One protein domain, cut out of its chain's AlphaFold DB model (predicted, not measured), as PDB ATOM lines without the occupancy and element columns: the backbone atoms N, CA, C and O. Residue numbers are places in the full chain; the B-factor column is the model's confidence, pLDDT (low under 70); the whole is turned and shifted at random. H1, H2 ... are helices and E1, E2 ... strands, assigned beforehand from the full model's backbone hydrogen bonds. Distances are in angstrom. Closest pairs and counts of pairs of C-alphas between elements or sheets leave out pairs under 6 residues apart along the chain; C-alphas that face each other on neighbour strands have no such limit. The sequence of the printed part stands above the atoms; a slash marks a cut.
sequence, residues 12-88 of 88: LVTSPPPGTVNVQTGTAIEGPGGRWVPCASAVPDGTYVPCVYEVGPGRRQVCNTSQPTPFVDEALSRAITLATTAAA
ATOM      1  N   LEU A  12      24.941  16.180 -52.419       71.81
ATOM      2  CA  LEU A  12      24.508  15.498 -53.622       71.81
ATOM      3  C   LEU A  12      23.231  14.737 -53.277       71.81
ATOM      4  O   LEU A  12      23.263  13.594 -52.815       71.81
ATOM      5  N   VAL A  13      22.099  15.408 -53.461       77.38
ATOM      6  CA  VAL A  13      20.791  14.770 -53.409       77.38
ATOM      7  C   VAL A  13      20.461  14.173 -54.771       77.38
ATOM      8  O   VAL A  13      20.668  14.787 -55.818       77.38
ATOM      9  N   THR A  14      19.952  12.952 -54.762       84.00
ATOM     10  CA  THR A  14      19.544  12.209 -55.954       84.00
ATOM     11  C   THR A  14      18.100  11.747 -55.801       84.00
ATOM     12  O   THR A  14      17.512  11.831 -54.721       84.00
ATOM     13  N   SER A  15      17.481  11.281 -56.885       85.75
ATOM     14  CA  SER A  15      16.220  10.547 -56.757       85.75
ATOM     15  C   SER A  15      16.423   9.311 -55.869       85.75
ATOM     16  O   SER A  15      17.518   8.745 -55.886       85.75
ATOM     17  N   PRO A  16      15.399   8.870 -55.112       85.81
ATOM     18  CA  PRO A  16      15.510   7.687 -54.273       85.81
ATOM     19  C   PRO A  16      16.060   6.502 -55.072       85.81
ATOM     20  O   PRO A  16      15.577   6.258 -56.186       85.81
ATOM     21  N   PRO A  17      17.049   5.766 -54.535       85.94
ATOM     22  CA  PRO A  17      17.520   4.549 -55.169       85.94
ATOM     23  C   PRO A  17      16.363   3.576 -55.458       85.94
ATOM     24  O   PRO A  17      15.365   3.545 -54.729       85.94
ATOM     25  N   PRO A  18      16.460   2.752 -56.516       88.94
ATOM     26  CA  PRO A  18      15.453   1.735 -56.789       88.94
ATOM     27  C   PRO A  18      15.252   0.800 -55.589       88.94
ATOM     28  O   PRO A  18      16.213   0.292 -55.016       88.94
ATOM     29  N   GLY A  19      13.992   0.560 -55.218       89.50
ATOM     30  CA  GLY A  19      13.642  -0.291 -54.076       89.50
ATOM     31  C   GLY A  19      13.722   0.399 -52.711       89.50
ATOM     32  O   GLY A  19      13.482  -0.256 -51.699       89.50
ATOM     33  N   THR A  20      14.024   1.698 -52.664       90.94
ATOM     34  CA  THR A  20      13.996   2.473 -51.424       90.94
ATOM     35  C   THR A  20      12.568   2.676 -50.913       90.94
ATOM     36  O   THR A  20      11.657   2.986 -51.682       90.94
ATOM     37  N   VAL A  21      12.377   2.533 -49.598       93.62
ATOM     38  CA  VAL A  21      11.076   2.699 -48.930       93.62
ATOM     39  C   VAL A  21      11.212   3.651 -47.749       93.62
ATOM     40  O   VAL A  21      12.116   3.503 -46.931       93.62
ATOM     41  N   ASN A  22      10.296   4.612 -47.625       94.19
ATOM     42  CA  ASN A  22      10.247   5.505 -46.467       94.19
ATOM     43  C   ASN A  22       9.833   4.699 -45.231       94.19
ATOM     44  O   ASN A  22       8.721   4.175 -45.186       94.19
ATOM     45  N   VAL A  23      10.714   4.612 -44.235       96.12
ATOM     46  CA  VAL A  23      10.473   3.844 -43.001       96.12
ATOM     47  C   VAL A  23      10.109   4.733 -41.819       96.12
ATOM     48  O   VAL A  23       9.417   4.284 -40.911       96.12
ATOM     49  N   GLN A  24      10.526   6.001 -41.841       96.69
ATOM     50  CA  GLN A  24      10.190   6.967 -40.798       96.69
ATOM     51  C   GLN A  24      10.070   8.364 -41.399       96.69
ATOM     52  O   GLN A  24      10.969   8.838 -42.087       96.69
ATOM     53  N   THR A  25       8.953   9.035 -41.144       95.31
ATOM     54  CA  THR A  25       8.678  10.407 -41.595       95.31
ATOM     55  C   THR A  25       8.652  11.351 -40.407       95.31
ATOM     56  O   THR A  25       8.012  11.053 -39.400       95.31
ATOM     57  N   GLY A  26       9.325  12.490 -40.534       94.75
ATOM     58  CA  GLY A  26       9.271  13.570 -39.557       94.75
ATOM     59  C   GLY A  26       8.139  14.558 -39.835       94.75
ATOM     60  O   GLY A  26       7.354  14.406 -40.774       94.75
ATOM     61  N   THR A  27       8.072  15.595 -39.005       95.38
ATOM     62  CA  THR A  27       7.119  16.700 -39.157       95.38
ATOM     63  C   THR A  27       7.506  17.591 -40.335       95.38
ATOM     64  O   THR A  27       8.688  17.849 -40.558       95.38
ATOM     65  N   ALA A  28       6.507  18.081 -41.074       94.44
ATOM     66  CA  ALA A  28       6.717  19.050 -42.144       94.44
ATOM     67  C   ALA A  28       7.367  20.339 -41.613       94.44
ATOM     68  O   ALA A  28       6.954  20.859 -40.577       94.44
ATOM     69  N   ILE A  29       8.338  20.856 -42.358       94.75
ATOM     70  CA  ILE A  29       9.021  22.123 -42.104       94.75
ATOM     71  C   ILE A  29       8.597  23.103 -43.195       94.75
ATOM     72  O   ILE A  29       8.633  22.775 -44.381       94.75
ATOM     73  N   GLU A  30       8.152  24.286 -42.787       94.81
ATOM     74  CA  GLU A  30       7.641  25.333 -43.672       94.81
ATOM     75  C   GLU A  30       8.529  26.572 -43.593       94.81
ATOM     76  O   GLU A  30       8.921  26.992 -42.504       94.81
ATOM     77  N   GLY A  31       8.811  27.169 -44.748       92.50
ATOM     78  CA  GLY A  31       9.538  28.427 -44.850       92.50
ATOM     79  C   GLY A  31       9.444  29.045 -46.249       92.50
ATOM     80  O   GLY A  31       8.674  28.560 -47.087       92.50
ATOM     81  N   PRO A  32      10.185  30.135 -46.520       91.44
ATOM     82  CA  PRO A  32      10.184  30.814 -47.818       91.44
ATOM     83  C   PRO A  32      10.537  29.898 -48.999       91.44
ATOM     84  O   PRO A  32      10.007  30.090 -50.093       91.44
ATOM     85  N   GLY A  33      11.375  28.883 -48.769       88.19
ATOM     86  CA  GLY A  33      11.740  27.850 -49.741       88.19
ATOM     87  C   GLY A  33      10.687  26.751 -49.943       88.19
ATOM     88  O   GLY A  33      10.923  25.798 -50.683       88.19
ATOM     89  N   GLY A  34       9.520  26.855 -49.297       90.31
ATOM     90  CA  GLY A  34       8.395  25.934 -49.440       90.31
ATOM     91  C   GLY A  34       8.156  25.047 -48.217       90.31
ATOM     92  O   GLY A  34       8.617  25.319 -47.107       90.31
ATOM     93  N   ARG A  35       7.380  23.977 -48.422       92.75
ATOM     94  CA  ARG A  35       7.007  23.009 -47.384       92.75
ATOM     95  C   ARG A  35       7.658  21.665 -47.669       92.75
ATOM     96  O   ARG A  35       7.328  21.010 -48.656       92.75
ATOM     97  N   TRP A  36       8.528  21.231 -46.770       93.44
ATOM     98  CA  TRP A  36       9.367  20.049 -46.938       93.44
ATOM     99  C   TRP A  36       9.115  19.052 -45.821       93.44
ATOM    100  O   TRP A  36       9.064  19.422 -44.650       93.44
ATOM    101  N   VAL A  37       8.970  17.772 -46.159       95.56
ATOM    102  CA  VAL A  37       8.840  16.719 -45.150       95.56
ATOM    103  C   VAL A  37      10.092  15.852 -45.147       95.56
ATOM    104  O   VAL A  37      10.384  15.216 -46.163       95.56
ATOM    105  N   PRO A  38      10.826  15.796 -44.024       96.19
ATOM    106  CA  PRO A  38      11.965  14.910 -43.877       96.19
ATOM    107  C   PRO A  38      11.518  13.460 -43.681       96.19
ATOM    108  O   PRO A  38      10.532  13.174 -42.998       96.19
ATOM    109  N   CYS A  39      12.270  12.523 -44.245       95.88
ATOM    110  CA  CYS A  39      12.086  11.099 -44.016       95.88
ATOM    111  C   CYS A  39      13.411  10.334 -44.019       95.88
ATOM    112  O   CYS A  39      14.338  10.643 -44.761       95.88
ATOM    113  N   ALA A  40      13.477   9.291 -43.199       96.62
ATOM    114  CA  ALA A  40      14.465   8.236 -43.323       96.62
ATOM    115  C   ALA A  40      13.917   7.166 -44.265       96.62
ATOM    116  O   ALA A  40      12.778   6.706 -44.107       96.62
ATOM    117  N   SER A  41      14.734   6.756 -45.230       95.56
ATOM    118  CA  SER A  41      14.348   5.729 -46.191       95.56
ATOM    119  C   SER A  41      15.313   4.558 -46.149       95.56
ATOM    120  O   SER A  41      16.523   4.758 -46.187       95.56
ATOM    121  N   ALA A  42      14.773   3.347 -46.064       96.31
ATOM    122  CA  ALA A  42      15.548   2.119 -46.118       96.31
ATOM    123  C   ALA A  42      15.956   1.822 -47.559       96.31
ATOM    124  O   ALA A  42      15.130   1.891 -48.471       96.31
ATOM    125  N   VAL A  43      17.222   1.481 -47.748       93.31
ATOM    126  CA  VAL A  43      17.798   1.003 -49.004       93.31
ATOM    127  C   VAL A  43      17.856  -0.535 -48.947       93.31
ATOM    128  O   VAL A  43      17.982  -1.094 -47.854       93.31
ATOM    129  N   PRO A  44      17.750  -1.258 -50.082       91.69
ATOM    130  CA  PRO A  44      17.758  -2.727 -50.081       91.69
ATOM    131  C   PRO A  44      18.986  -3.394 -49.435       91.69
ATOM    132  O   PRO A  44      18.926  -4.575 -49.104       91.69
ATOM    133  N   ASP A  45      20.084  -2.661 -49.249       88.94
ATOM    134  CA  ASP A  45      21.301  -3.128 -48.575       88.94
ATOM    135  C   ASP A  45      21.200  -3.141 -47.035       88.94
ATOM    136  O   ASP A  45      22.142  -3.551 -46.360       88.94
ATOM    137  N   GLY A  46      20.058  -2.723 -46.478       90.75
ATOM    138  CA  GLY A  46      19.811  -2.673 -45.037       90.75
ATOM    139  C   GLY A  46      20.281  -1.383 -44.365       90.75
ATOM    140  O   GLY A  46      20.215  -1.286 -43.140       90.75
ATOM    141  N   THR A  47      20.738  -0.392 -45.135       95.44
ATOM    142  CA  THR A  47      21.075   0.940 -44.626       95.44
ATOM    143  C   THR A  47      19.929   1.932 -44.796       95.44
ATOM    144  O   THR A  47      18.934   1.677 -45.479       95.44
ATOM    145  N   TYR A  48      20.068   3.090 -44.155       96.38
ATOM    146  CA  TYR A  48      19.108   4.179 -44.203       96.38
ATOM    147  C   TYR A  48      19.749   5.431 -44.781       96.38
ATOM    148  O   TYR A  48      20.867   5.805 -44.424       96.38
ATOM    149  N   VAL A  49      19.003   6.111 -45.644       94.75
ATOM    150  CA  VAL A  49      19.400   7.388 -46.232       94.75
ATOM    151  C   VAL A  49      18.438   8.500 -45.809       94.75
ATOM    152  O   VAL A  49      17.222   8.275 -45.737       94.75
ATOM    153  N   PRO A  50      18.956   9.703 -45.519       95.19
ATOM    154  CA  PRO A  50      18.129  10.883 -45.314       95.19
ATOM    155  C   PRO A  50      17.499  11.330 -46.633       95.19
ATOM    156  O   PRO A  50      18.189  11.497 -47.641       95.19
ATOM    157  N   CYS A  51      16.197  11.580 -46.619       94.38
ATOM    158  CA  CYS A  51      15.439  12.066 -47.760       94.38
ATOM    159  C   CYS A  51      14.490  13.195 -47.355       94.38
ATOM    160  O   CYS A  51      14.117  13.334 -46.194       94.38
ATOM    161  N   VAL A  52      14.071  13.996 -48.327       94.00
ATOM    162  CA  VAL A  52      13.028  15.009 -48.162       94.00
ATOM    163  C   VAL A  52      12.064  14.926 -49.333       94.00
ATOM    164  O   VAL A  52      12.474  14.603 -50.450       94.00
ATOM    165  N   TYR A  53      10.787  15.214 -49.101       91.44
ATOM    166  CA  TYR A  53       9.830  15.401 -50.186       91.44
ATOM    167  C   TYR A  53       9.130  16.751 -50.098       91.44
ATOM    168  O   TYR A  53       8.722  17.199 -49.025       91.44
ATOM    169  N   GLU A  54       8.995  17.386 -51.258       86.62
ATOM    170  CA  GLU A  54       8.285  18.650 -51.403       86.62
ATOM    171  C   GLU A  54       6.773  18.414 -51.302       86.62
ATOM    172  O   GLU A  54       6.202  17.532 -51.963       86.62
ATOM    173  N   VAL A  55       6.102  19.216 -50.480       81.25
ATOM    174  CA  VAL A  55       4.645  19.213 -50.366       81.25
ATOM    175  C   VAL A  55       4.074  20.230 -51.347       81.25
ATOM    176  O   VAL A  55       3.932  21.408 -51.036       81.25
ATOM    177  N   GLY A  56       3.716  19.755 -52.539       73.88
ATOM    178  CA  GLY A  56       3.160  20.583 -53.605       73.88
ATOM    179  C   GLY A  56       2.790  19.775 -54.854       73.88
ATOM    180  O   GLY A  56       2.977  18.549 -54.889       73.88
ATOM    181  N   PRO A  57       2.233  20.430 -55.890       59.00
ATOM    182  CA  PRO A  57       1.931  19.782 -57.161       59.00
ATOM    183  C   PRO A  57       3.223  19.258 -57.807       59.00
ATOM    184  O   PRO A  57       4.112  20.023 -58.157       59.00
ATOM    185  N   GLY A  58       3.322  17.933 -57.954       64.12
ATOM    186  CA  GLY A  58       4.488  17.257 -58.536       64.12
ATOM    187  C   GLY A  58       5.277  16.352 -57.586       64.12
ATOM    188  O   GLY A  58       6.105  15.605 -58.096       64.12
ATOM    189  N   ARG A  59       5.002  16.389 -56.264       68.38
ATOM    190  CA  ARG A  59       5.534  15.512 -55.184       68.38
ATOM    191  C   ARG A  59       6.828  14.778 -55.561       68.38
ATOM    192  O   ARG A  59       6.796  13.609 -55.948       68.38
ATOM    193  N   ARG A  60       7.968  15.457 -55.438       83.44
ATOM    194  CA  ARG A  60       9.281  14.851 -55.686       83.44
ATOM    195  C   ARG A  60       9.970  14.572 -54.364       83.44
ATOM    196  O   ARG A  60      10.021  15.438 -53.496       83.44
ATOM    197  N   GLN A  61      10.479  13.355 -54.233       89.81
ATOM    198  CA  GLN A  61      11.377  12.976 -53.154       89.81
ATOM    199  C   GLN A  61      12.809  13.020 -53.674       89.81
ATOM    200  O   GLN A  61      13.072  12.609 -54.805       89.81
ATOM    201  N   VAL A  62      13.719  13.498 -52.836       91.50
ATOM    202  CA  VAL A  62      15.161  13.439 -53.064       91.50
ATOM    203  C   VAL A  62      15.848  12.901 -51.817       91.50
ATOM    204  O   VAL A  62      15.360  13.091 -50.705       91.50
ATOM    205  N   CYS A  63      16.963  12.208 -52.001       91.38
ATOM    206  CA  CYS A  63      17.704  11.519 -50.956       91.38
ATOM    207  C   CYS A  63      19.186  11.865 -51.041       91.38
ATOM    208  O   CYS A  63      19.745  11.904 -52.134       91.38
ATOM    209  N   ASN A  64      19.845  12.063 -49.902       91.12
ATOM    210  CA  ASN A  64      21.303  12.107 -49.856       91.12
ATOM    211  C   ASN A  64      21.828  10.677 -49.669       91.12
ATOM    212  O   ASN A  64      21.792  10.108 -48.580       91.12
ATOM    213  N   THR A  65      22.301  10.104 -50.772       86.00
ATOM    214  CA  THR A  65      22.812   8.729 -50.860       86.00
ATOM    215  C   THR A  65      24.313   8.629 -50.594       86.00
ATOM    216  O   THR A  65      24.853   7.530 -50.573       86.00
ATOM    217  N   SER A  66      25.000   9.758 -50.407       85.69
ATOM    218  CA  SER A  66      26.456   9.800 -50.215       85.69
ATOM    219  C   SER A  66      26.880   9.362 -48.813       85.69
ATOM    220  O   SER A  66      28.036   9.007 -48.603       85.69
ATOM    221  N   GLN A  67      25.961   9.408 -47.843       83.88
ATOM    222  CA  GLN A  67      26.229   9.090 -46.439       83.88
ATOM    223  C   GLN A  67      25.104   8.234 -45.830       83.88
ATOM    224  O   GLN A  67      24.367   8.716 -44.957       83.88
ATOM    225  N   PRO A  68      24.943   6.975 -46.279       91.12
ATOM    226  CA  PRO A  68      24.036   6.037 -45.632       91.12
ATOM    227  C   PRO A  68      24.465   5.784 -44.178       91.12
ATOM    228  O   PRO A  68      25.643   5.880 -43.827       91.12
ATOM    229  N   THR A  69      23.503   5.463 -43.322       94.12
ATOM    230  CA  THR A  69      23.713   5.131 -41.905       94.12
ATOM    231  C   THR A  69      22.984   3.833 -41.551       94.12
ATOM    232  O   THR A  69      21.939   3.543 -42.134       94.12
ATOM    233  N   PRO A  70      23.490   3.032 -40.596       96.12
ATOM    234  CA  PRO A  70      22.770   1.871 -40.079       96.12
ATOM    235  C   PRO A  70      21.601   2.229 -39.140       96.12
ATOM    236  O   PRO A  70      20.887   1.325 -38.711       96.12
ATOM    237  N   PHE A  71      21.380   3.508 -38.806       96.69
ATOM    238  CA  PHE A  71      20.367   3.923 -37.831       96.69
ATOM    239  C   PHE A  71      19.290   4.823 -38.442       96.69
ATOM    240  O   PHE A  71      19.578   5.878 -39.012       96.69
ATOM    241  N   VAL A  72      18.024   4.438 -38.252       97.12
ATOM    242  CA  VAL A  72      16.866   5.185 -38.772       97.12
ATOM    243  C   VAL A  72      16.799   6.598 -38.189       97.12
ATOM    244  O   VAL A  72      16.610   7.558 -38.934       97.12
ATOM    245  N   ASP A  73      17.013   6.743 -36.880       97.00
ATOM    246  CA  ASP A  73      16.941   8.041 -36.199       97.00
ATOM    247  C   ASP A  73      18.043   9.004 -36.654       97.00
ATOM    248  O   ASP A  73      17.813  10.207 -36.782       97.00
ATOM    249  N   GLU A  74      19.235   8.485 -36.961       96.06
ATOM    250  CA  GLU A  74      20.327   9.291 -37.512       96.06
ATOM    251  C   GLU A  74      19.987   9.775 -38.929       96.06
ATOM    252  O   GLU A  74      20.173  10.954 -39.242       96.06
ATOM    253  N   ALA A  75      19.430   8.897 -39.772       96.06
ATOM    254  CA  ALA A  75      18.951   9.275 -41.099       96.06
ATOM    255  C   ALA A  75      17.831  10.321 -41.012       96.06
ATOM    256  O   ALA A  75      17.838  11.290 -41.769       96.06
ATOM    257  N   LEU A  76      16.900  10.187 -40.064       97.12
ATOM    258  CA  LEU A  76      15.841  11.176 -39.884       97.12
ATOM    259  C   LEU A  76      16.392  12.521 -39.402       97.12
ATOM    260  O   LEU A  76      16.006  13.560 -39.929       97.12
ATOM    261  N   SER A  77      17.310  12.514 -38.436       96.44
ATOM    262  CA  SER A  77      17.956  13.730 -37.931       96.44
ATOM    263  C   SER A  77      18.670  14.490 -39.055       96.44
ATOM    264  O   SER A  77      18.469  15.692 -39.233       96.44
ATOM    265  N   ARG A  78      19.409  13.773 -39.912       95.06
ATOM    266  CA  ARG A  78      20.023  14.349 -41.121       95.06
ATOM    267  C   ARG A  78      18.978  14.886 -42.101       95.06
ATOM    268  O   ARG A  78      19.166  15.968 -42.649       95.06
ATOM    269  N   ALA A  79      17.875  14.167 -42.307       95.25
ATOM    270  CA  ALA A  79      16.784  14.620 -43.166       95.25
ATOM    271  C   ALA A  79      16.125  15.910 -42.646       95.25
ATOM    272  O   ALA A  79      15.787  16.778 -43.445       95.25
ATOM    273  N   ILE A  80      15.980  16.070 -41.325       95.88
ATOM    274  CA  ILE A  80      15.465  17.300 -40.699       95.88
ATOM    275  C   ILE A  80      16.378  18.485 -41.015       95.88
ATOM    276  O   ILE A  80      15.881  19.546 -41.395       95.88
ATOM    277  N   THR A  81      17.699  18.305 -40.932       94.19
ATOM    278  CA  THR A  81      18.659  19.341 -41.343       94.19
ATOM    279  C   THR A  81      18.467  19.710 -42.814       94.19
ATOM    280  O   THR A  81      18.330  20.890 -43.121       94.19
ATOM    281  N   LEU A  82      18.344  18.722 -43.712       91.25
ATOM    282  CA  LEU A  82      18.091  18.971 -45.140       91.25
ATOM    283  C   LEU A  82      16.790  19.745 -45.383       91.25
ATOM    284  O   LEU A  82      16.783  20.705 -46.148       91.25
ATOM    285  N   ALA A  83      15.698  19.347 -44.729       92.94
ATOM    286  CA  ALA A  83      14.406  20.013 -44.861       92.94
ATOM    287  C   ALA A  83      14.446  21.444 -44.305       92.94
ATOM    288  O   ALA A  83      13.838  22.335 -44.888       92.94
ATOM    289  N   THR A  84      15.200  21.680 -43.229       93.25
ATOM    290  CA  THR A  84      15.408  23.024 -42.670       93.25
ATOM    291  C   THR A  84      16.173  23.911 -43.648       93.25
ATOM    292  O   THR A  84      15.768  25.045 -43.878       93.25
ATOM    293  N   THR A  85      17.235  23.392 -44.272       89.94
ATOM    294  CA  THR A  85      18.005  24.121 -45.292       89.94
ATOM    295  C   THR A  85      17.184  24.395 -46.551       89.94
ATOM    296  O   THR A  85      17.308  25.470 -47.119       89.94
ATOM    297  N   ALA A  86      16.341  23.455 -46.987       88.06
ATOM    298  CA  ALA A  86      15.485  23.633 -48.162       88.06
ATOM    299  C   ALA A  86      14.309  24.596 -47.918       88.06
ATOM    300  O   ALA A  86      13.823  25.221 -48.857       88.06
ATOM    301  N   ALA A  87      13.828  24.692 -46.674       90.44
ATOM    302  CA  ALA A  87      12.738  25.587 -46.299       90.44
ATOM    303  C   ALA A  87      13.195  27.036 -46.056       90.44
ATOM    304  O   ALA A  87      12.364  27.937 -46.180       90.44
ATOM    305  N   ALA A  88      14.463  27.255 -45.687       88.88
ATOM    306  CA  ALA A  88      15.047  28.576 -45.433       88.88
ATOM    307  C   ALA A  88      15.113  29.438 -46.704       88.88
ATOM    308  O   ALA A  88      14.747  30.633 -46.599       88.88
TER     309      ALA A  88
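Overview. This is residues 12 to 88 of the 88 residues of an uncharacterized protein of Roseobacter denitrificans (strain ATCC 33942 / OCh 114) (UniProt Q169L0). A strongly twisted sheet of five antiparallel strands has one helix, H1, packed over one face. The printed part has 77 residues, with E1, E2, E3, E4, E5 and H1 in that order; the class is mixed. E2 to E5 form a meander, each strand the antiparallel neighbour of the one before. It is compact, radius of gyration of the C-alphas 11.3 A, but elongated, 35 by 23 by 20 A.

Arrangement. Residues 13 to 14 pair antiparallel with residues 63 to 64 of E5, residues 61 to 64. E1, residues 21 to 25, and E2, residues 29 to 31, lie on one side of E3, residues 34 to 42; E4, residues 48 to 54, lies on the other side. Within hydrogen-bond range are N 23 and O 40 of E1 and E3, 2.9 A; N 29 and O 36 of hairpin E2 and E3, 2.8 A; N 39 and O 51 of hairpin E3 and E4, 2.8 A; N 52 and O 62 of hairpin E4 and E5, 2.9 A. E3 and E4 run at 155 degrees. H1, residues 72 to 87, is on the sheet and touches E3, closest C-alphas Ala 40 and Leu 76, 4.7 A. Every O i to N i+4 pair in H1 is within range.

Along the chain. E1 begins at C-alpha 21 (11.076, 2.699, -48.930). E3 is 25.1 A long, E4 19.5 A. H1, 22.1 A, ends at C-alpha 87 (12.738, 25.587, -46.299).

Size, cuts and confidence. The C-alphas farthest apart, Pro 32 and Asp 45, are 35.7 A apart. The printed part has no cut and no long link. Residues 57 to 59 are under 70 in pLDDT.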